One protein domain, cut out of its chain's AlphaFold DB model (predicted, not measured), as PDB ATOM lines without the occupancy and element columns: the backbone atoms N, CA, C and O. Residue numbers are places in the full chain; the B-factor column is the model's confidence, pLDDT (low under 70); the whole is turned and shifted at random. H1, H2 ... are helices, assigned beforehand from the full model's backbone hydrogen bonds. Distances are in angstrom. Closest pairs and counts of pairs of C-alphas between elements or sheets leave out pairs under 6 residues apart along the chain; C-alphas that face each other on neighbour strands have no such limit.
ATOM      1  N   ILE A  33      11.556  19.613  42.551       85.38
ATOM      2  CA  ILE A  33      11.097  20.159  43.840       85.38
ATOM      3  C   ILE A  33      12.008  21.301  44.308       85.38
ATOM      4  O   ILE A  33      11.509  22.348  44.733       85.38
ATOM      5  N   VAL A  34      13.331  21.135  44.209       85.38
ATOM      6  CA  VAL A  34      14.308  22.178  44.567       85.38
ATOM      7  C   VAL A  34      14.131  23.408  43.672       85.38
ATOM      8  O   VAL A  34      14.024  24.525  44.185       85.38
ATOM      9  N   ARG A  35      13.999  23.216  42.354       84.00
ATOM     10  CA  ARG A  35      13.765  24.294  41.380       84.00
ATOM     11  C   ARG A  35      12.457  25.032  41.646       84.00
ATOM     12  O   ARG A  35      12.434  26.258  41.656       84.00
ATOM     13  N   GLN A  36      11.367  24.318  41.914       81.88
ATOM     14  CA  GLN A  36      10.093  24.946  42.270       81.88
ATOM     15  C   GLN A  36      10.179  25.708  43.599       81.88
ATOM     16  O   GLN A  36       9.587  26.779  43.730       81.88
ATOM     17  N   GLY A  37      10.927  25.189  44.578       83.88
ATOM     18  CA  GLY A  37      11.202  25.878  45.838       83.88
ATOM     19  C   GLY A  37      11.973  27.183  45.632       83.88
ATOM     20  O   GLY A  37      11.609  28.207  46.209       83.88
ATOM     21  N   PHE A  38      12.981  27.162  44.762       83.62
ATOM     22  CA  PHE A  38      13.712  28.347  44.319       83.62
ATOM     23  C   PHE A  38      12.787  29.370  43.646       83.62
ATOM     24  O   PHE A  38      12.685  30.502  44.113       83.62
ATOM     25  N   ILE A  39      12.037  28.951  42.623       84.25
ATOM     26  CA  ILE A  39      11.117  29.809  41.863       84.25
ATOM     27  C   ILE A  39      10.103  30.489  42.796       84.25
ATOM     28  O   ILE A  39       9.901  31.700  42.718       84.25
ATOM     29  N   ARG A  40       9.501  29.744  43.733       80.75
ATOM     30  CA  ARG A  40       8.548  30.305  44.709       80.75
ATOM     31  C   ARG A  40       9.178  31.382  45.592       80.75
ATOM     32  O   ARG A  40       8.516  32.374  45.885       80.75
ATOM     33  N   LYS A  41      10.438  31.212  46.007       77.19
ATOM     34  CA  LYS A  41      11.163  32.227  46.790       77.19
ATOM     35  C   LYS A  41      11.441  33.479  45.963       77.19
ATOM     36  O   LYS A  41      11.188  34.576  46.448       77.19
ATOM     37  N   VAL A  42      11.896  33.317  44.720       79.00
ATOM     38  CA  VAL A  42      12.199  34.432  43.808       79.00
ATOM     39  C   VAL A  42      10.949  35.272  43.536       79.00
ATOM     40  O   VAL A  42      10.944  36.474  43.793       79.00
ATOM     41  N   PHE A  43       9.850  34.640  43.105       81.38
ATOM     42  CA  PHE A  43       8.592  35.351  42.849       81.38
ATOM     43  C   PHE A  43       7.954  35.910  44.127       81.38
ATOM     44  O   PHE A  43       7.341  36.974  44.085       81.38
ATOM     45  N   GLY A  44       8.117  35.236  45.272       82.62
ATOM     46  CA  GLY A  44       7.664  35.744  46.568       82.62
ATOM     47  C   GLY A  44       8.393  37.023  46.993       82.62
ATOM     48  O   GLY A  44       7.748  37.979  47.423       82.62
ATOM     49  N   LEU A  45       9.720  37.071  46.826       80.75
ATOM     50  CA  LEU A  45      10.523  38.271  47.084       80.75
ATOM     51  C   LEU A  45      10.180  39.400  46.109       80.75
ATOM     52  O   LEU A  45       9.981  40.529  46.550       80.75
ATOM     53  N   LEU A  46      10.031  39.093  44.818       77.94
ATOM     54  CA  LEU A  46       9.606  40.059  43.804       77.94
ATOM     55  C   LEU A  46       8.245  40.685  44.152       77.94
ATOM     56  O   LEU A  46       8.092  41.905  44.137       77.94
ATOM     57  N   ALA A  47       7.255  39.861  44.500       80.25
ATOM     58  CA  ALA A  47       5.923  40.335  44.867       80.25
ATOM     59  C   ALA A  47       5.964  41.247  46.101       80.25
ATOM     60  O   ALA A  47       5.299  42.283  46.129       80.25
ATOM     61  N   LEU A  48       6.778  40.894  47.101       86.44
ATOM     62  CA  LEU A  48       6.986  41.722  48.285       86.44
ATOM     63  C   LEU A  48       7.628  43.070  47.930       86.44
ATOM     64  O   LEU A  48       7.162  44.109  48.396       86.44
ATOM     65  N   GLN A  49       8.665  43.067  47.091       78.19
ATOM     66  CA  GLN A  49       9.344  44.282  46.637       78.19
ATOM     67  C   GLN A  49       8.373  45.216  45.903       78.19
ATOM     68  O   GLN A  49       8.282  46.396  46.239       78.19
ATOM     69  N   LEU A  50       7.575  44.686  44.972       84.06
ATOM     70  CA  LEU A  50       6.558  45.462  44.258       84.06
ATOM     71  C   LEU A  50       5.461  45.985  45.192       84.06
ATOM     72  O   LEU A  50       5.032  47.125  45.033       84.06
ATOM     73  N   ALA A  51       5.028  45.204  46.185       85.94
ATOM     74  CA  ALA A  51       4.015  45.634  47.148       85.94
ATOM     75  C   ALA A  51       4.505  46.788  48.035       85.94
ATOM     76  O   ALA A  51       3.758  47.737  48.276       85.94
ATOM     77  N   ILE A  52       5.761  46.742  48.490       84.81
ATOM     78  CA  ILE A  52       6.372  47.826  49.273       84.81
ATOM     79  C   ILE A  52       6.506  49.090  48.416       84.81
ATOM     80  O   ILE A  52       6.112  50.173  48.853       84.81
ATOM     81  N   THR A  53       7.006  48.964  47.185       84.50
ATOM     82  CA  THR A  53       7.122  50.094  46.254       84.50
ATOM     83  C   THR A  53       5.751  50.689  45.937       84.50
ATOM     84  O   THR A  53       5.551  51.886  46.098       84.50
ATOM     85  N   ALA A  54       4.756  49.867  45.598       84.69
ATOM     86  CA  ALA A  54       3.404  50.341  45.318       84.69
ATOM     87  C   ALA A  54       2.749  50.994  46.545       84.69
ATOM     88  O   ALA A  54       2.129  52.049  46.421       84.69
ATOM     89  N   GLY A  55       2.906  50.402  47.731       86.94
ATOM     90  CA  GLY A  55       2.360  50.935  48.978       86.94
ATOM     91  C   GLY A  55       2.974  52.282  49.356       86.94
ATOM     92  O   GLY A  55       2.250  53.222  49.690       86.94
ATOM     93  N   THR A  56       4.298  52.407  49.242       82.62
ATOM     94  CA  THR A  56       4.981  53.688  49.454       82.62
ATOM     95  C   THR A  56       4.564  54.706  48.396       82.62
ATOM     96  O   THR A  56       4.079  55.769  48.762       82.62
ATOM     97  N   THR A  57       4.609  54.393  47.097       82.44
ATOM     98  CA  THR A  57       4.143  55.317  46.047       82.44
ATOM     99  C   THR A  57       2.701  55.776  46.281       82.44
ATOM    100  O   THR A  57       2.430  56.974  46.219       82.44
ATOM    101  N   ALA A  58       1.784  54.866  46.617       83.94
ATOM    102  CA  ALA A  58       0.390  55.199  46.895       83.94
ATOM    103  C   ALA A  58       0.250  56.170  48.079       83.94
ATOM    104  O   ALA A  58      -0.444  57.181  47.963       83.94
ATOM    105  N   ALA A  59       0.949  55.928  49.192       82.88
ATOM    106  CA  ALA A  59       0.907  56.805  50.364       82.88
ATOM    107  C   ALA A  59       1.339  58.254  50.037       82.88
ATOM    108  O   ALA A  59       0.733  59.221  50.512       82.88
ATOM    109  N   PHE A  60       2.344  58.415  49.173       79.75
ATOM    110  CA  PHE A  60       2.812  59.725  48.712       79.75
ATOM    111  C   PHE A  60       1.877  60.338  47.649       79.75
ATOM    112  O   PHE A  60       1.695  61.554  47.609       79.75
ATOM    113  N   LEU A  61       1.221  59.520  46.817       78.69
ATOM    114  CA  LEU A  61       0.308  59.995  45.772       78.69
ATOM    115  C   LEU A  61      -1.046  60.479  46.321       78.69
ATOM    116  O   LEU A  61      -1.678  61.347  45.716       78.69
ATOM    117  N   PHE A  62      -1.512  59.957  47.455       83.75
ATOM    118  CA  PHE A  62      -2.779  60.390  48.063       83.75
ATOM    119  C   PHE A  62      -2.637  61.589  49.009       83.75
ATOM    120  O   PHE A  62      -3.636  62.195  49.395       83.75
ATOM    121  N   SER A  63      -1.412  62.001  49.336       83.62
ATOM    122  CA  SER A  63      -1.159  63.146  50.209       83.62
ATOM    123  C   SER A  63      -0.949  64.435  49.400       83.62
ATOM    124  O   SER A  63       0.123  64.720  48.872       83.62
ATOM    125  N   ALA A  64      -1.987  65.276  49.332       80.06
ATOM    126  CA  ALA A  64      -1.918  66.595  48.688       80.06
ATOM    127  C   ALA A  64      -0.762  67.502  49.187       80.06
ATOM    128  O   ALA A  64      -0.119  68.133  48.343       80.06
ATOM    129  N   PRO A  65      -0.417  67.543  50.497       80.75
ATOM    130  CA  PRO A  65       0.710  68.344  50.984       80.75
ATOM    131  C   PRO A  65       2.058  67.867  50.433       80.75
ATOM    132  O   PRO A  65       2.948  68.672  50.175       80.75
ATOM    133  N   VAL A  66       2.199  66.558  50.221       79.31
ATOM    134  CA  VAL A  66       3.442  65.936  49.755       79.31
ATOM    135  C   VAL A  66       3.703  66.285  48.296       79.31
ATOM    136  O   VAL A  66       4.827  66.640  47.954       79.31
ATOM    137  N   LYS A  67       2.668  66.302  47.446       78.44
ATOM    138  CA  LYS A  67       2.800  66.763  46.051       78.44
ATOM    139  C   LYS A  67       3.296  68.206  45.973       78.44
ATOM    140  O   LYS A  67       4.214  68.498  45.213       78.44
ATOM    141  N   GLY A  68       2.715  69.094  46.787       78.56
ATOM    142  CA  GLY A  68       3.132  70.498  46.858       78.56
ATOM    143  C   GLY A  68       4.562  70.660  47.385       78.56
ATOM    144  O   GLY A  68       5.331  71.475  46.872       78.56
ATOM    145  N   PHE A  69       4.953  69.845  48.365       82.56
ATOM    146  CA  PHE A  69       6.308  69.841  48.910       82.56
ATOM    147  C   PHE A  69       7.353  69.370  47.890       82.56
ATOM    148  O   PHE A  69       8.361  70.044  47.704       82.56
ATOM    149  N   VAL A  70       7.100  68.263  47.183       81.31
ATOM    150  CA  VAL A  70       8.015  67.729  46.157       81.31
ATOM    151  C   VAL A  70       8.157  68.704  44.985       81.31
ATOM    152  O   VAL A  70       9.272  68.961  44.539       81.31
ATOM    153  N   ALA A  71       7.058  69.319  44.535       76.69
ATOM    154  CA  ALA A  71       7.091  70.307  43.454       76.69
ATOM    155  C   ALA A  71       7.869  71.583  43.825       76.69
ATOM    156  O   ALA A  71       8.495  72.198  42.966       76.69
ATOM    157  N   SER A  72       7.851  71.977  45.101       86.44
ATOM    158  CA  SER A  72       8.593  73.146  45.595       86.44
ATOM    159  C   SER A  72      10.052  72.843  45.947       86.44
ATOM    160  O   SER A  72      10.865  73.762  46.002       86.44
ATOM    161  N   ASN A  73      10.406  71.573  46.160       84.19
ATOM    162  CA  ASN A  73      11.724  71.149  46.623       84.19
ATOM    163  C   ASN A  73      12.327  70.072  45.703       84.19
ATOM    164  O   ASN A  73      12.308  68.888  46.049       84.19
ATOM    165  N   PRO A  74      12.950  70.452  44.572       77.50
ATOM    166  CA  PRO A  74      13.527  69.499  43.615       77.50
ATOM    167  C   PRO A  74      14.617  68.596  44.210       77.50
ATOM    168  O   PRO A  74      14.853  67.493  43.723       77.50
ATOM    169  N   TRP A  75      15.273  69.034  45.292       77.31
ATOM    170  CA  TRP A  75      16.283  68.248  46.009       77.31
ATOM    171  C   TRP A  75      15.731  66.936  46.583       77.31
ATOM    172  O   TRP A  75      16.487  65.982  46.751       77.31
ATOM    173  N   THR A  76      14.418  66.864  46.824       77.75
ATOM    174  CA  THR A  76      13.740  65.650  47.304       77.75
ATOM    175  C   THR A  76      13.828  64.490  46.313       77.75
ATOM    176  O   THR A  76      13.867  63.333  46.724       77.75
ATOM    177  N   LEU A  77      13.931  64.779  45.010       72.94
ATOM    178  CA  LEU A  77      14.134  63.755  43.983       72.94
ATOM    179  C   LEU A  77      15.540  63.157  44.079       72.94
ATOM    180  O   LEU A  77      15.700  61.939  44.069       72.94
ATOM    181  N   TRP A  78      16.556  64.003  44.252       75.69
ATOM    182  CA  TRP A  78      17.945  63.561  44.383       75.69
ATOM    183  C   TRP A  78      18.175  62.725  45.647       75.69
ATOM    184  O   TRP A  78      18.892  61.724  45.600       75.69
ATOM    185  N   THR A  79      17.536  63.078  46.766       73.56
ATOM    186  CA  THR A  79      17.620  62.280  47.999       73.56
ATOM    187  C   THR A  79      16.883  60.951  47.877       73.56
ATOM    188  O   THR A  79      17.408  59.937  48.335       73.56
ATOM    189  N   ALA A  80      15.724  60.917  47.213       72.56
ATOM    190  CA  ALA A  80      15.007  59.675  46.928       72.56
ATOM    191  C   ALA A  80      15.821  58.734  46.023       72.56
ATOM    192  O   ALA A  80      15.911  57.536  46.303       72.56
ATOM    193  N   MET A  81      16.471  59.270  44.984       68.56
ATOM    194  CA  MET A  81      17.370  58.503  44.116       68.56
ATOM    195  C   MET A  81      18.571  57.950  44.893       68.56
ATOM    196  O   MET A  81      18.860  56.758  44.803       68.56
ATOM    197  N   GLY A  82      19.237  58.784  45.700       73.75
ATOM    198  CA  GLY A  82      20.377  58.363  46.519       73.75
ATOM    199  C   GLY A  82      20.011  57.289  47.546       73.75
ATOM    200  O   GLY A  82      20.720  56.294  47.680       73.75
ATOM    201  N   LEU A  83      18.870  57.439  48.225       74.62
ATOM    202  CA  LEU A  83      18.377  56.450  49.183       74.62
ATOM    203  C   LEU A  83      18.044  55.118  48.499       74.62
ATOM    204  O   LEU A  83      18.428  54.063  48.996       74.62
ATOM    205  N   SER A  84      17.375  55.166  47.345       69.56
ATOM    206  CA  SER A  84      17.034  53.969  46.566       69.56
ATOM    207  C   SER A  84      18.288  53.220  46.112       69.56
ATOM    208  O   SER A  84      18.360  52.001  46.241       69.56
ATOM    209  N   PHE A  85      19.309  53.949  45.654       69.50
ATOM    210  CA  PHE A  85      20.601  53.376  45.279       69.50
ATOM    211  C   PHE A  85      21.284  52.673  46.460       69.50
ATOM    212  O   PHE A  85      21.715  51.527  46.334       69.50
ATOM    213  N   VAL A  86      21.318  53.311  47.635       73.25
ATOM    214  CA  VAL A  86      21.876  52.708  48.857       73.25
ATOM    215  C   VAL A  86      21.096  51.460  49.275       73.25
ATOM    216  O   VAL A  86      21.712  50.466  49.641       73.25
ATOM    217  N   LEU A  87      19.763  51.464  49.190       69.69
ATOM    218  CA  LEU A  87      18.943  50.295  49.523       69.69
ATOM    219  C   LEU A  87      19.225  49.104  48.601       69.69
ATOM    220  O   LEU A  87      19.401  47.991  49.090       69.69
ATOM    221  N   VAL A  88      19.331  49.332  47.287       66.44
ATOM    222  CA  VAL A  88      19.699  48.278  46.325       66.44
ATOM    223  C   VAL A  88      21.097  47.737  46.623       66.44
ATOM    224  O   VAL A  88      21.292  46.522  46.616       66.44
ATOM    225  N   LEU A  89      22.058  48.609  46.947       65.19
ATOM    226  CA  LEU A  89      23.394  48.180  47.356       65.19
ATOM    227  C   LEU A  89      23.348  47.339  48.633       65.19
ATOM    228  O   LEU A  89      23.924  46.261  48.656       65.19
ATOM    229  N   LEU A  90      22.642  47.777  49.676       66.06
ATOM    230  CA  LEU A  90      22.531  47.033  50.935       66.06
ATOM    231  C   LEU A  90      21.904  45.648  50.735       66.06
ATOM    232  O   LEU A  90      22.403  44.675  51.295       66.06
ATOM    233  N   LEU A  91      20.859  45.543  49.907       63.84
ATOM    234  CA  LEU A  91      20.250  44.258  49.551       63.84
ATOM    235  C   LEU A  91      21.204  43.374  48.743       63.84
ATOM    236  O   LEU A  91      21.260  42.171  48.971       63.84
ATOM    237  N   SER A  92      21.989  43.971  47.845       60.53
ATOM    238  CA  SER A  92      23.007  43.251  47.075       60.53
ATOM    239  C   SER A  92      24.140  42.751  47.975       60.53
ATOM    240  O   SER A  92      24.601  41.625  47.819       60.53
ATOM    241  N   PHE A  93      24.574  43.562  48.945       58.09
ATOM    242  CA  PHE A  93      25.669  43.235  49.856       58.09
ATOM    243  C   PHE A  93      25.284  42.271  50.981       58.09
ATOM    244  O   PHE A  93      26.176  41.636  51.539       58.09
ATOM    245  N   TRP A  94      23.993  42.123  51.297       56.16
ATOM    246  CA  TRP A  94      23.532  41.179  52.321       56.16
ATOM    247  C   TRP A  94      23.917  39.730  51.960       56.16
ATOM    248  O   TRP A  94      24.420  39.007  52.818       56.16
ATOM    249  N   ASP A  95      23.829  39.340  50.687       54.19
ATOM    250  CA  ASP A  95      24.274  38.015  50.219       54.19
ATOM    251  C   ASP A  95      25.662  38.013  49.545       54.19
ATOM    252  O   ASP A  95      26.226  36.952  49.273       54.19
ATOM    253  N   ALA A  96      26.277  39.181  49.320       49.97
ATOM    254  CA  ALA A  96      27.548  39.296  48.590       49.97
ATOM    255  C   ALA A  96      28.792  38.776  49.332       49.97
ATOM    256  O   ALA A  96      29.887  38.825  48.775       49.97
ATOM    257  N   ALA A  97      28.677  38.236  50.548       48.91
ATOM    258  CA  ALA A  97      29.824  37.673  51.267       48.91
ATOM    259  C   ALA A  97      30.422  36.401  50.607       48.91
ATOM    260  O   ALA A  97      31.321  35.789  51.186       48.91
ATOM    261  N   ARG A  98      29.936  35.973  49.425       50.16
ATOM    262  CA  ARG A  98      30.351  34.735  48.734       50.16
ATOM    263  C   ARG A  98      30.410  34.782  47.190       50.16
ATOM    264  O   ARG A  98      30.321  33.719  46.587       50.16
ATOM    265  N   LEU A  99      30.517  35.936  46.520       50.84
ATOM    266  CA  LEU A  99      30.268  35.982  45.061       50.84
ATOM    267  C   LEU A  99      31.491  36.290  44.177       50.84
ATOM    268  O   LEU A  99      32.014  37.404  44.180       50.84
ATOM    269  N   ASP A 100      31.860  35.306  43.345       48.81
ATOM    270  CA  ASP A 100      32.717  35.456  42.164       48.81
ATOM    271  C   ASP A 100      31.935  36.132  41.017       48.81
ATOM    272  O   ASP A 100      30.965  35.608  40.468       48.81
ATOM    273  N   LEU A 101      32.374  37.333  40.644       48.78
ATOM    274  CA  LEU A 101      31.740  38.238  39.677       48.78
ATOM    275  C   LEU A 101      31.987  37.830  38.209       48.78
ATOM    276  O   LEU A 101      32.716  38.527  37.506       48.78
ATOM    277  N   THR A 102      31.407  36.735  37.707       55.78
ATOM    278  CA  THR A 102      31.701  36.299  36.314       55.78
ATOM    279  C   THR A 102      30.517  36.148  35.351       55.78
ATOM    280  O   THR A 102      30.750  36.140  34.147       55.78
ATOM    281  N   ALA A 103      29.255  36.176  35.800       53.00
ATOM    282  CA  ALA A 103      28.093  36.231  34.886       53.00
ATOM    283  C   ALA A 103      27.025  37.245  35.333       53.00
ATOM    284  O   ALA A 103      26.654  38.145  34.579       53.00
ATOM    285  N   ALA A 104      26.628  37.181  36.605       52.47
ATOM    286  CA  ALA A 104      25.702  38.108  37.259       52.47
ATOM    287  C   ALA A 104      26.165  39.589  37.240       52.47
ATOM    288  O   ALA A 104      25.367  40.523  37.130       52.47
ATOM    289  N   GLY A 105      27.480  39.829  37.291       57.31
ATOM    290  CA  GLY A 105      28.041  41.181  37.184       57.31
ATOM    291  C   GLY A 105      27.872  41.807  35.793       57.31
ATOM    292  O   GLY A 105      27.696  43.019  35.682       57.31
ATOM    293  N   GLY A 106      27.875  40.992  34.732       56.03
ATOM    294  CA  GLY A 106      27.751  41.462  33.350       56.03
ATOM    295  C   GLY A 106      26.358  42.002  33.031       56.03
ATOM    296  O   GLY A 106      26.239  43.068  32.430       56.03
ATOM    297  N   ALA A 107      25.308  41.318  33.496       62.56
ATOM    298  CA  ALA A 107      23.923  41.755  33.310       62.56
ATOM    299  C   ALA A 107      23.610  43.033  34.112       62.56
ATOM    300  O   ALA A 107      23.034  43.976  33.575       62.56
ATOM    301  N   LEU A 108      24.089  43.122  35.360       55.41
ATOM    302  CA  LEU A 108      23.990  44.330  36.192       55.41
ATOM    303  C   LEU A 108      24.677  45.541  35.550       55.41
ATOM    304  O   LEU A 108      24.118  46.636  35.550       55.41
ATOM    305  N   LEU A 109      25.875  45.354  34.987       60.56
ATOM    306  CA  LEU A 109      26.578  46.416  34.267       60.56
ATOM    307  C   LEU A 109      25.850  46.819  32.983       60.56
ATOM    308  O   LEU A 109      25.755  48.010  32.701       60.56
ATOM    309  N   ALA A 110      25.311  45.861  32.226       64.06
ATOM    310  CA  ALA A 110      24.545  46.143  31.016       64.06
ATOM    311  C   ALA A 110      23.247  46.915  31.320       64.06
ATOM    312  O   ALA A 110      22.905  47.868  30.617       64.06
ATOM    313  N   LEU A 111      22.557  46.565  32.405       63.78
ATOM    314  CA  LEU A 111      21.331  47.223  32.853       63.78
ATOM    315  C   LEU A 111      21.610  48.619  33.427       63.78
ATOM    316  O   LEU A 111      20.928  49.580  33.070       63.78
ATOM    317  N   LEU A 112      22.661  48.773  34.241       60.44
ATOM    318  CA  LEU A 112      23.117  50.074  34.738       60.44
ATOM    319  C   LEU A 112      23.570  50.984  33.588       60.44
ATOM    320  O   LEU A 112      23.218  52.163  33.564       60.44
ATOM    321  N   ALA A 113      24.272  50.439  32.591       64.69
ATOM    322  CA  ALA A 113      24.619  51.165  31.375       64.69
ATOM    323  C   ALA A 113      23.364  51.593  30.602       64.69
ATOM    324  O   ALA A 113      23.272  52.749  30.201       64.69
ATOM    325  N   THR A 114      22.367  50.716  30.458       65.31
ATOM    326  CA  THR A 114      21.100  51.039  29.781       65.31
ATOM    327  C   THR A 114      20.347  52.162  30.497       65.31
ATOM    328  O   THR A 114      19.877  53.091  29.844       65.31
ATOM    329  N   LEU A 115      20.285  52.139  31.832       63.41
ATOM    330  CA  LEU A 115      19.648  53.188  32.635       63.41
ATOM    331  C   LEU A 115      20.377  54.527  32.558       63.41
ATOM    332  O   LEU A 115      19.739  55.569  32.400       63.41
ATOM    333  N   ILE A 116      21.707  54.514  32.639       70.75
ATOM    334  CA  ILE A 116      22.515  55.729  32.509       70.75
ATOM    335  C   ILE A 116      22.362  56.311  31.100       70.75
ATOM    336  O   ILE A 116      22.121  57.509  30.958       70.75
ATOM    337  N   ILE A 117      22.426  55.475  30.061       69.06
ATOM    338  CA  ILE A 117      22.259  55.901  28.668       69.06
ATOM    339  C   ILE A 117      20.853  56.473  28.449       69.06
ATOM    340  O   ILE A 117      20.733  57.566  27.901       69.06
ATOM    341  N   ALA A 118      19.801  55.802  28.925       65.75
ATOM    342  CA  ALA A 118      18.427  56.288  28.814       65.75
ATOM    343  C   ALA A 118      18.234  57.643  29.514       65.75
ATOM    344  O   ALA A 118      17.676  58.564  28.922       65.75
ATOM    345  N   SER A 119      18.777  57.799  30.727       64.62
ATOM    346  CA  SER A 119      18.692  59.042  31.511       64.62
ATOM    347  C   SER A 119      19.410  60.211  30.827       64.62
ATOM    348  O   SER A 119      18.899  61.331  30.780       64.62
ATOM    349  N   ILE A 120      20.592  59.953  30.260       69.06
ATOM    350  CA  ILE A 120      21.376  60.954  29.528       69.06
ATOM    351  C   ILE A 120      20.654  61.347  28.237       69.06
ATOM    352  O   ILE A 120      20.468  62.534  27.979       69.06
ATOM    353  N   VAL A 121      20.191  60.376  27.445       64.06
ATOM    354  CA  VAL A 121      19.456  60.636  26.195       64.06
ATOM    355  C   VAL A 121      18.187  61.450  26.471       64.06
ATOM    356  O   VAL A 121      17.909  62.417  25.764       64.06
ATOM    357  N   GLN A 122      17.455  61.128  27.538       62.44
ATOM    358  CA  GLN A 122      16.235  61.839  27.920       62.44
ATOM    359  C   GLN A 122      16.502  63.287  28.369       62.44
ATOM    360  O   GLN A 122      15.683  64.166  28.106       62.44
ATOM    361  N   SER A 123      17.661  63.568  28.976       68.50
ATOM    362  CA  SER A 123      18.046  64.924  29.393       68.50
ATOM    363  C   SER A 123      18.247  65.882  28.209       68.50
ATOM    364  O   SER A 123      17.904  67.061  28.310       68.50
ATOM    365  N   PHE A 124      18.740  65.390  27.068       65.56
ATOM    366  CA  PHE A 124      19.029  66.228  25.896       65.56
ATOM    367  C   PHE A 124      17.908  66.240  24.848       65.56
ATOM    368  O   PHE A 124      17.762  67.220  24.117       65.56
ATOM    369  N   VAL A 125      17.083  65.192  24.776       61.56
ATOM    370  CA  VAL A 125      16.086  65.007  23.711       61.56
ATOM    371  C   VAL A 125      14.684  65.356  24.229       61.56
ATOM    372  O   VAL A 125      13.849  64.499  24.512       61.56
ATOM    373  N   HIS A 126      14.407  66.656  24.352       64.25
ATOM    374  CA  HIS A 126      13.079  67.189  24.697       64.25
ATOM    375  C   HIS A 126      12.164  67.278  23.459       64.25
ATOM    376  O   HIS A 126      11.625  68.338  23.145       64.25
ATOM    377  N   VAL A 127      12.025  66.179  22.709       69.25
ATOM    378  CA  VAL A 127      11.259  66.147  21.449       69.25
ATOM    379  C   VAL A 127      10.200  65.047  21.509       69.25
ATOM    380  O   VAL A 127      10.538  63.872  21.633       69.25
ATOM    381  N   SER A 128       8.921  65.419  21.410       67.94
ATOM    382  CA  SER A 128       7.779  64.553  21.753       67.94
ATOM    383  C   SER A 128       7.710  63.243  20.957       67.94
ATOM    384  O   SER A 128       7.481  62.178  21.522       67.94
ATOM    385  N   TRP A 129       7.971  63.282  19.647       72.06
ATOM    386  CA  TRP A 129       7.920  62.075  18.810       72.06
ATOM    387  C   TRP A 129       9.099  61.117  19.069       72.06
ATOM    388  O   TRP A 129       8.934  59.901  18.978       72.06
ATOM    389  N   LEU A 130      10.276  61.644  19.443       70.06
ATOM    390  CA  LEU A 130      11.432  60.830  19.840       70.06
ATOM    391  C   LEU A 130      11.223  60.199  21.217       70.06
ATOM    392  O   LEU A 130      11.605  59.051  21.413       70.06
ATOM    393  N   GLN A 131      10.578  60.908  22.147       71.94
ATOM    394  CA  GLN A 131      10.215  60.366  23.460       71.94
ATOM    395  C   GLN A 131       9.275  59.163  23.332       71.94
ATOM    396  O   GLN A 131       9.476  58.155  24.012       71.94
ATOM    397  N   LEU A 132       8.314  59.222  22.407       77.62
ATOM    398  CA  LEU A 132       7.421  58.103  22.102       77.62
ATOM    399  C   LEU A 132       8.181  56.903  21.512       77.62
ATOM    400  O   LEU A 132       7.991  55.776  21.962       77.62
ATOM    401  N   LEU A 133       9.090  57.125  20.556       79.88
ATOM    402  CA  LEU A 133       9.900  56.040  19.981       79.88
ATOM    403  C   LEU A 133      10.857  55.406  20.996       79.88
ATOM    404  O   LEU A 133      10.996  54.186  21.022       79.88
ATOM    405  N   ILE A 134      11.507  56.216  21.833       77.06
ATOM    406  CA  ILE A 134      12.441  55.739  22.861       77.06
ATOM    407  C   ILE A 134      11.696  54.947  23.935       77.06
ATOM    408  O   ILE A 134      12.165  53.884  24.332       77.06
ATOM    409  N   SER A 135      10.529  55.419  24.380       76.06
ATOM    410  CA  SER A 135       9.730  54.700  25.380       76.06
ATOM    411  C   SER A 135       9.137  53.403  24.831       76.06
ATOM    412  O   SER A 135       9.206  52.375  25.501       76.06
ATOM    413  N   ALA A 136       8.652  53.403  23.585       81.12
ATOM    414  CA  ALA A 136       8.200  52.188  22.912       81.12
ATOM    415  C   ALA A 136       9.336  51.180  22.688       81.12
ATOM    416  O   ALA A 136       9.188  49.999  22.999       81.12
ATOM    417  N   GLY A 137      10.490  51.640  22.196       79.88
ATOM    418  CA  GLY A 137      11.670  50.798  22.010       79.88
ATOM    419  C   GLY A 137      12.210  50.247  23.332       79.88
ATOM    420  O   GLY A 137      12.519  49.060  23.417       79.88
ATOM    421  N   GLY A 138      12.259  51.079  24.376       78.56
ATOM    422  CA  GLY A 138      12.650  50.690  25.730       78.56
ATOM    423  C   GLY A 138      11.720  49.631  26.319       78.56
ATOM    424  O   GLY A 138      12.199  48.599  26.779       78.56
ATOM    425  N   ALA A 139      10.400  49.819  26.228       81.56
ATOM    426  CA  ALA A 139       9.423  48.832  26.692       81.56
ATOM    427  C   ALA A 139       9.583  47.474  25.984       81.56
ATOM    428  O   ALA A 139       9.585  46.432  26.639       81.56
ATOM    429  N   LEU A 140       9.765  47.470  24.658       82.50
ATOM    430  CA  LEU A 140       9.988  46.235  23.899       82.50
ATOM    431  C   LEU A 140      11.293  45.542  24.301       82.50
ATOM    432  O   LEU A 140      11.308  44.331  24.504       82.50
ATOM    433  N   LEU A 141      12.375  46.307  24.454       80.06
ATOM    434  CA  LEU A 141      13.670  45.787  24.876       80.06
ATOM    435  C   LEU A 141      13.580  45.161  26.273       80.06
ATOM    436  O   LEU A 141      13.938  43.997  26.432       80.06
ATOM    437  N   PHE A 142      13.037  45.877  27.261       81.19
ATOM    438  CA  PHE A 142      12.891  45.356  28.624       81.19
ATOM    439  C   PHE A 142      11.918  44.176  28.705       81.19
ATOM    440  O   PHE A 142      12.115  43.276  29.516       81.19
ATOM    441  N   SER A 143      10.922  44.102  27.818       82.00
ATOM    442  CA  SER A 143      10.084  42.907  27.692       82.00
ATOM    443  C   SER A 143      10.877  41.681  27.223       82.00
ATOM    444  O   SER A 143      10.571  40.573  27.656       82.00
ATOM    445  N   VAL A 144      11.866  41.847  26.339       82.75
ATOM    446  CA  VAL A 144      12.739  40.746  25.893       82.75
ATOM    447  C   VAL A 144      13.711  40.337  27.001       82.75
ATOM    448  O   VAL A 144      13.894  39.139  27.217       82.75
ATOM    449  N   TYR A 145      14.274  41.301  27.736       79.50
ATOM    450  CA  TYR A 145      15.110  41.027  28.913       79.50
ATOM    451  C   TYR A 145      14.344  40.244  29.984       79.50
ATOM    452  O   TYR A 145      14.805  39.187  30.397       79.50
ATOM    453  N   LEU A 146      13.103  40.634  30.293       84.25
ATOM    454  CA  LEU A 146      12.263  39.916  31.254       84.25
ATOM    455  C   LEU A 146      12.020  38.452  30.845       84.25
ATOM    456  O   LEU A 146      12.022  37.558  31.688       84.25
ATOM    457  N   VAL A 147      11.831  38.177  29.549       84.00
ATOM    458  CA  VAL A 147      11.707  36.796  29.051       84.00
ATOM    459  C   VAL A 147      13.014  36.027  29.233       84.00
ATOM    460  O   VAL A 147      12.980  34.867  29.647       84.00
ATOM    461  N   PHE A 148      14.155  36.652  28.947       81.19
ATOM    462  CA  PHE A 148      15.470  36.046  29.131       81.19
ATOM    463  C   PHE A 148      15.760  35.746  30.610       81.19
ATOM    464  O   PHE A 148      16.146  34.625  30.943       81.19
ATOM    465  N   ASP A 149      15.464  36.682  31.506       80.81
ATOM    466  CA  ASP A 149      15.651  36.526  32.947       80.81
ATOM    467  C   ASP A 149      14.743  35.431  33.521       80.81
ATOM    468  O   ASP A 149      15.192  34.582  34.293       80.81
ATOM    469  N   ILE A 150      13.484  35.343  33.076       82.94
ATOM    470  CA  ILE A 150      12.597  34.234  33.460       82.94
ATOM    471  C   ILE A 150      13.131  32.890  32.934       82.94
ATOM    472  O   ILE A 150      13.067  31.885  33.646       82.94
ATOM    473  N   GLN A 151      13.695  32.843  31.724       79.12
ATOM    474  CA  GLN A 151      14.297  31.619  31.176       79.12
ATOM    475  C   GLN A 151      15.541  31.172  31.958       79.12
ATOM    476  O   GLN A 151      15.685  29.975  32.231       79.12
ATOM    477  N   LEU A 152      16.391  32.111  32.386       77.69
ATOM    478  CA  LEU A 152      17.540  31.838  33.259       77.69
ATOM    479  C   LEU A 152      17.115  31.228  34.607       77.69
ATOM    480  O   LEU A 152      17.830  30.388  35.161       77.69
ATOM    481  N   LEU A 153      15.936  31.602  35.114       78.62
ATOM    482  CA  LEU A 153      15.379  31.081  36.368       78.62
ATOM    483  C   LEU A 153      14.727  29.711  36.227       78.62
ATOM    484  O   LEU A 153      14.844  28.875  37.124       78.62
ATOM    485  N   MET A 154      14.033  29.476  35.113       77.12
ATOM    486  CA  MET A 154      13.420  28.179  34.823       77.12
ATOM    487  C   MET A 154      14.471  27.110  34.504       77.12
ATOM    488  O   MET A 154      14.181  25.922  34.624       77.12
ATOM    489  N   GLY A 155      15.691  27.517  34.139       70.75
ATOM    490  CA  GLY A 155      16.790  26.602  33.836       70.75
ATOM    491  C   GLY A 155      16.583  25.826  32.537       70.75
ATOM    492  O   GLY A 155      17.119  24.736  32.382       70.75
ATOM    493  N   SER A 156      15.798  26.372  31.603       64.94
ATOM    494  CA  SER A 156      15.503  25.742  30.311       64.94
ATOM    495  C   SER A 156      16.600  25.947  29.254       64.94
ATOM    496  O   SER A 156      16.461  25.451  28.138       64.94
ATOM    497  N   GLY A 157      17.660  26.707  29.564       64.62
ATOM    498  CA  GLY A 157      18.761  27.047  28.653       64.62
ATOM    499  C   GLY A 157      20.132  26.541  29.122       64.62
ATOM    500  O   GLY A 157      20.263  25.964  30.194       64.62
ATOM    501  N   ALA A 158      21.176  26.795  28.322       58.22
ATOM    502  CA  ALA A 158      22.561  26.389  28.616       58.22
ATOM    503  C   ALA A 158      23.177  27.086  29.849       58.22
ATOM    504  O   ALA A 158      24.220  26.665  30.342       58.22
ATOM    505  N   VAL A 159      22.539  28.155  30.328       62.56
ATOM    506  CA  VAL A 159      22.915  28.913  31.522       62.56
ATOM    507  C   VAL A 159      21.691  28.948  32.432       62.56
ATOM    508  O   VAL A 159      20.612  29.346  31.999       62.56
ATOM    509  N   SER A 160      21.841  28.507  33.678       71.06
ATOM    510  CA  SER A 160      20.775  28.507  34.683       71.06
ATOM    511  C   SER A 160      21.314  29.035  36.001       71.06
ATOM    512  O   SER A 160      22.426  28.671  36.386       71.06
ATOM    513  N   ILE A 161      20.520  29.830  36.712       73.62
ATOM    514  CA  ILE A 161      20.908  30.335  38.030       73.62
ATOM    515  C   ILE A 161      20.822  29.201  39.065       73.62
ATOM    516  O   ILE A 161      19.882  28.391  39.063       73.62
ATOM    517  N   SER A 162      21.827  29.126  39.942       76.38
ATOM    518  CA  SER A 162      21.835  28.172  41.051       76.38
ATOM    519  C   SER A 162      20.705  28.494  42.043       76.38
ATOM    520  O   SER A 162      20.480  29.670  42.340       76.38
ATOM    521  N   PRO A 163      20.009  27.489  42.616       75.12
ATOM    522  CA  PRO A 163      18.978  27.703  43.633       75.12
ATOM    523  C   PRO A 163      19.408  28.542  44.848       75.12
ATOM    524  O   PRO A 163      18.554  29.085  45.550       75.12
ATOM    525  N   ASP A 164      20.711  28.655  45.099       75.31
ATOM    526  CA  ASP A 164      21.275  29.422  46.211       75.31
ATOM    527  C   ASP A 164      21.314  30.940  45.943       75.31
ATOM    528  O   ASP A 164      21.394  31.729  46.879       75.31
ATOM    529  N   GLU A 165      21.167  31.371  44.687       72.44
ATOM    530  CA  GLU A 165      21.272  32.774  44.250       72.44
ATOM    531  C   GLU A 165      19.894  33.451  44.077       72.44
ATOM    532  O   GLU A 165      19.696  34.347  43.254       72.44
ATOM    533  N   TYR A 166      18.896  33.025  44.857       74.94
ATOM    534  CA  TYR A 166      17.502  33.472  44.715       74.94
ATOM    535  C   TYR A 166      17.283  34.964  44.994       74.94
ATOM    536  O   TYR A 166      16.360  35.558  44.438       74.94
ATOM    537  N   VAL A 167      18.111  35.593  45.831       74.31
ATOM    538  CA  VAL A 167      18.021  37.040  46.091       74.31
ATOM    539  C   VAL A 167      18.505  37.840  44.887       74.31
ATOM    540  O   VAL A 167      17.832  38.782  44.472       74.31
ATOM    541  N   TYR A 168      19.612  37.422  44.273       73.94
ATOM    542  CA  TYR A 168      20.125  38.036  43.050       73.94
ATOM    543  C   TYR A 168      19.120  37.903  41.896       73.94
ATOM    544  O   TYR A 168      18.759  38.894  41.263       73.94
ATOM    545  N   ALA A 169      18.593  36.695  41.704       75.81
ATOM    546  CA  ALA A 169      17.503  36.404  40.779       75.81
ATOM    547  C   ALA A 169      16.282  37.323  40.972       75.81
ATOM    548  O   ALA A 169      15.729  37.843  40.005       75.81
ATOM    549  N   ALA A 170      15.864  37.537  42.224       78.31
ATOM    550  CA  ALA A 170      14.738  38.410  42.538       78.31
ATOM    551  C   ALA A 170      15.046  39.886  42.246       78.31
ATOM    552  O   ALA A 170      14.189  40.585  41.711       78.31
ATOM    553  N   LEU A 171      16.258  40.361  42.560       74.94
ATOM    554  CA  LEU A 171      16.685  41.735  42.273       74.94
ATOM    555  C   LEU A 171      16.750  42.023  40.766       74.94
ATOM    556  O   LEU A 171      16.293  43.085  40.347       74.94
ATOM    557  N   ALA A 172      17.270  41.093  39.961       76.81
ATOM    558  CA  ALA A 172      17.321  41.233  38.504       76.81
ATOM    559  C   ALA A 172      15.907  41.352  37.907       76.81
ATOM    560  O   ALA A 172      15.585  42.365  37.285       76.81
ATOM    561  N   LEU A 173      15.019  40.405  38.244       81.56
ATOM    562  CA  LEU A 173      13.615  40.462  37.826       81.56
ATOM    563  C   LEU A 173      12.906  41.734  38.298       81.56
ATOM    564  O   LEU A 173      12.093  42.293  37.565       81.56
ATOM    565  N   TYR A 174      13.179  42.193  39.520       83.06
ATOM    566  CA  TYR A 174      12.587  43.419  40.044       83.06
ATOM    567  C   TYR A 174      12.980  44.635  39.213       83.06
ATOM    568  O   TYR A 174      12.114  45.428  38.848       83.06
ATOM    569  N   LEU A 175      14.266  44.775  38.888       77.88
ATOM    570  CA  LEU A 175      14.747  45.898  38.091       77.88
ATOM    571  C   LEU A 175      14.171  45.873  36.672       77.88
ATOM    572  O   LEU A 175      13.729  46.917  36.193       77.88
ATOM    573  N   ASP A 176      14.085  44.706  36.037       81.56
ATOM    574  CA  ASP A 176      13.459  44.567  34.719       81.56
ATOM    575  C   ASP A 176      11.967  44.918  34.734       81.56
ATOM    576  O   ASP A 176      11.497  45.677  33.883       81.56
ATOM    577  N   VAL A 177      11.221  44.437  35.734       83.75
ATOM    578  CA  VAL A 177       9.790  44.742  35.893       83.75
ATOM    579  C   VAL A 177       9.559  46.232  36.156       83.75
ATOM    580  O   VAL A 177       8.659  46.823  35.556       83.75
ATOM    581  N   ILE A 178      10.359  46.862  37.021       83.19
ATOM    582  CA  ILE A 178      10.251  48.301  37.300       83.19
ATOM    583  C   ILE A 178      10.586  49.123  36.056       83.19
ATOM    584  O   ILE A 178       9.850  50.053  35.733       83.19
ATOM    585  N   ASN A 179      11.645  48.779  35.323       81.56
ATOM    586  CA  ASN A 179      12.025  49.506  34.113       81.56
ATOM    587  C   ASN A 179      10.963  49.376  33.021       81.56
ATOM    588  O   ASN A 179      10.562  50.384  32.439       81.56
ATOM    589  N   LEU A 180      10.441  48.166  32.796       84.31
ATOM    590  CA  LEU A 180       9.314  47.943  31.894       84.31
ATOM    591  C   LEU A 180       8.104  48.797  32.297       84.31
ATOM    592  O   LEU A 180       7.515  49.471  31.454       84.31
ATOM    593  N   PHE A 181       7.763  48.820  33.586       84.19
ATOM    594  CA  PHE A 181       6.669  49.634  34.110       84.19
ATOM    595  C   PHE A 181       6.885  51.135  33.869       84.19
ATOM    596  O   PHE A 181       5.969  51.814  33.407       84.19
ATOM    597  N   LEU A 182       8.089  51.657  34.121       83.50
ATOM    598  CA  LEU A 182       8.416  53.067  33.887       83.50
ATOM    599  C   LEU A 182       8.331  53.440  32.403       83.50
ATOM    600  O   LEU A 182       7.784  54.495  32.077       83.50
ATOM    601  N   TYR A 183       8.798  52.575  31.501       80.00
ATOM    602  CA  TYR A 183       8.654  52.806  30.063       80.00
ATOM    603  C   TYR A 183       7.195  52.782  29.612       80.00
ATOM    604  O   TYR A 183       6.798  53.624  28.807       80.00
ATOM    605  N   VAL A 184       6.378  51.877  30.159       82.19
ATOM    606  CA  VAL A 184       4.930  51.859  29.902       82.19
ATOM    607  C   VAL A 184       4.271  53.143  30.412       82.19
ATOM    608  O   VAL A 184       3.493  53.747  29.679       82.19
ATOM    609  N   LEU A 185       4.606  53.612  31.619       82.06
ATOM    610  CA  LEU A 185       4.094  54.885  32.142       82.06
ATOM    611  C   LEU A 185       4.490  56.072  31.264       82.06
ATOM    612  O   LEU A 185       3.662  56.944  31.005       82.06
ATOM    613  N   GLN A 186       5.736  56.107  30.793       81.50
ATOM    614  CA  GLN A 186       6.195  57.151  29.886       81.50
ATOM    615  C   GLN A 186       5.411  57.119  28.568       81.50
ATOM    616  O   GLN A 186       4.952  58.164  28.117       81.50
ATOM    617  N   LEU A 187       5.194  55.934  27.993       80.88
ATOM    618  CA  LEU A 187       4.372  55.747  26.795       80.88
ATOM    619  C   LEU A 187       2.945  56.275  26.992       80.88
ATOM    620  O   LEU A 187       2.446  57.033  26.164       80.88
ATOM    621  N   LEU A 188       2.303  55.905  28.103       84.50
ATOM    622  CA  LEU A 188       0.951  56.361  28.441       84.50
ATOM    623  C   LEU A 188       0.888  57.884  28.603       84.50
ATOM    624  O   LEU A 188      -0.056  58.510  28.128       84.50
ATOM    625  N   ASN A 189       1.899  58.482  29.236       84.31
ATOM    626  CA  ASN A 189       1.996  59.931  29.393       84.31
ATOM    627  C   ASN A 189       2.169  60.650  28.045       84.31
ATOM    628  O   ASN A 189       1.564  61.695  27.829       84.31
ATOM    629  N   GLU A 190       2.963  60.095  27.125       79.38
ATOM    630  CA  GLU A 190       3.142  60.673  25.789       79.38
ATOM    631  C   GLU A 190       1.881  60.577  24.928       79.38
ATOM    632  O   GLU A 190       1.531  61.545  24.256       79.38
ATOM    633  N   VAL A 191       1.173  59.445  24.972       80.00
ATOM    634  CA  VAL A 191      -0.125  59.295  24.292       80.00
ATOM    635  C   VAL A 191      -1.126  60.300  24.861       80.00
ATOM    636  O   VAL A 191      -1.691  61.080  24.108       80.00
ATOM    637  N   SER A 192      -1.238  60.377  26.191       85.50
ATOM    638  CA  SER A 192      -2.105  61.338  26.881       85.50
ATOM    639  C   SER A 192      -1.771  62.808  26.601       85.50
ATOM    640  O   SER A 192      -2.626  63.657  26.828       85.50
ATOM    641  N   ARG A 193      -0.535  63.140  26.211       76.38
ATOM    642  CA  ARG A 193      -0.122  64.514  25.880       76.38
ATOM    643  C   ARG A 193      -0.438  64.888  24.427       76.38
ATOM    644  O   ARG A 193      -0.469  66.074  24.108       76.38
ATOM    645  N   ASN A 194      -0.593  63.889  23.558       68.06
ATOM    646  CA  ASN A 194      -0.879  64.069  22.135       68.06
ATOM    647  C   ASN A 194      -2.385  64.049  21.805       68.06
ATOM    648  O   ASN A 194      -2.730  64.359  20.664       68.06
ATOM    649  N   ASP A 195      -3.236  63.706  22.777       56.38
ATOM    650  CA  ASP A 195      -4.699  63.864  22.750       56.38
ATOM    651  C   ASP A 195      -5.121  65.221  23.349       56.38
ATOM    652  O   ASP A 195      -6.091  65.824  22.829       56.38
TER     653      ASP A 195
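This is residues 33 to 195 of the 195 residues of an uncharacterized protein of Haematococcus lacustris (UniProt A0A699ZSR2). Loosely packed long helices make a wedge: H6 slants through the middle, H5 packs along it, H1 packs on residues 163 to 174 of H6, and H3 and H4 lie near. Short H2 crosses the wide end between H1 and H3. The printed part is all helix: 163 residues, six named helices, H1 to H6, no named strand; compact, radius of gyration of the C-alphas 17.8 A, spans 49 by 33 by 26 A.

H1, residues 33 to 61, touches residues 163 to 174 alone of H6, residues 163 to 194, at a steep tilt of 40 degrees; closest C-alphas Val 42 and Ala 170, 4.9 A. H5, residues 128 to 154, and H6 form a hairpin; closest C-alphas Ser 135 and Tyr 183, 5.2 A. With H4, residues 104 to 124, they form an up-and-down bundle, each running against the one before. Of O i to N i+4 pairs, H6 has 26 of 28 within hydrogen-bond range.

H1 starts at C-alpha 33 (11.097, 20.159, 43.840); H6, 46.7 A long, ends at C-alpha 194 (-0.879, 64.069, 22.135). H2 is residues 64 to 72, H3 75 to 98.

The printed part has no cut. Residues 87 to 115 are under pLDDT 70.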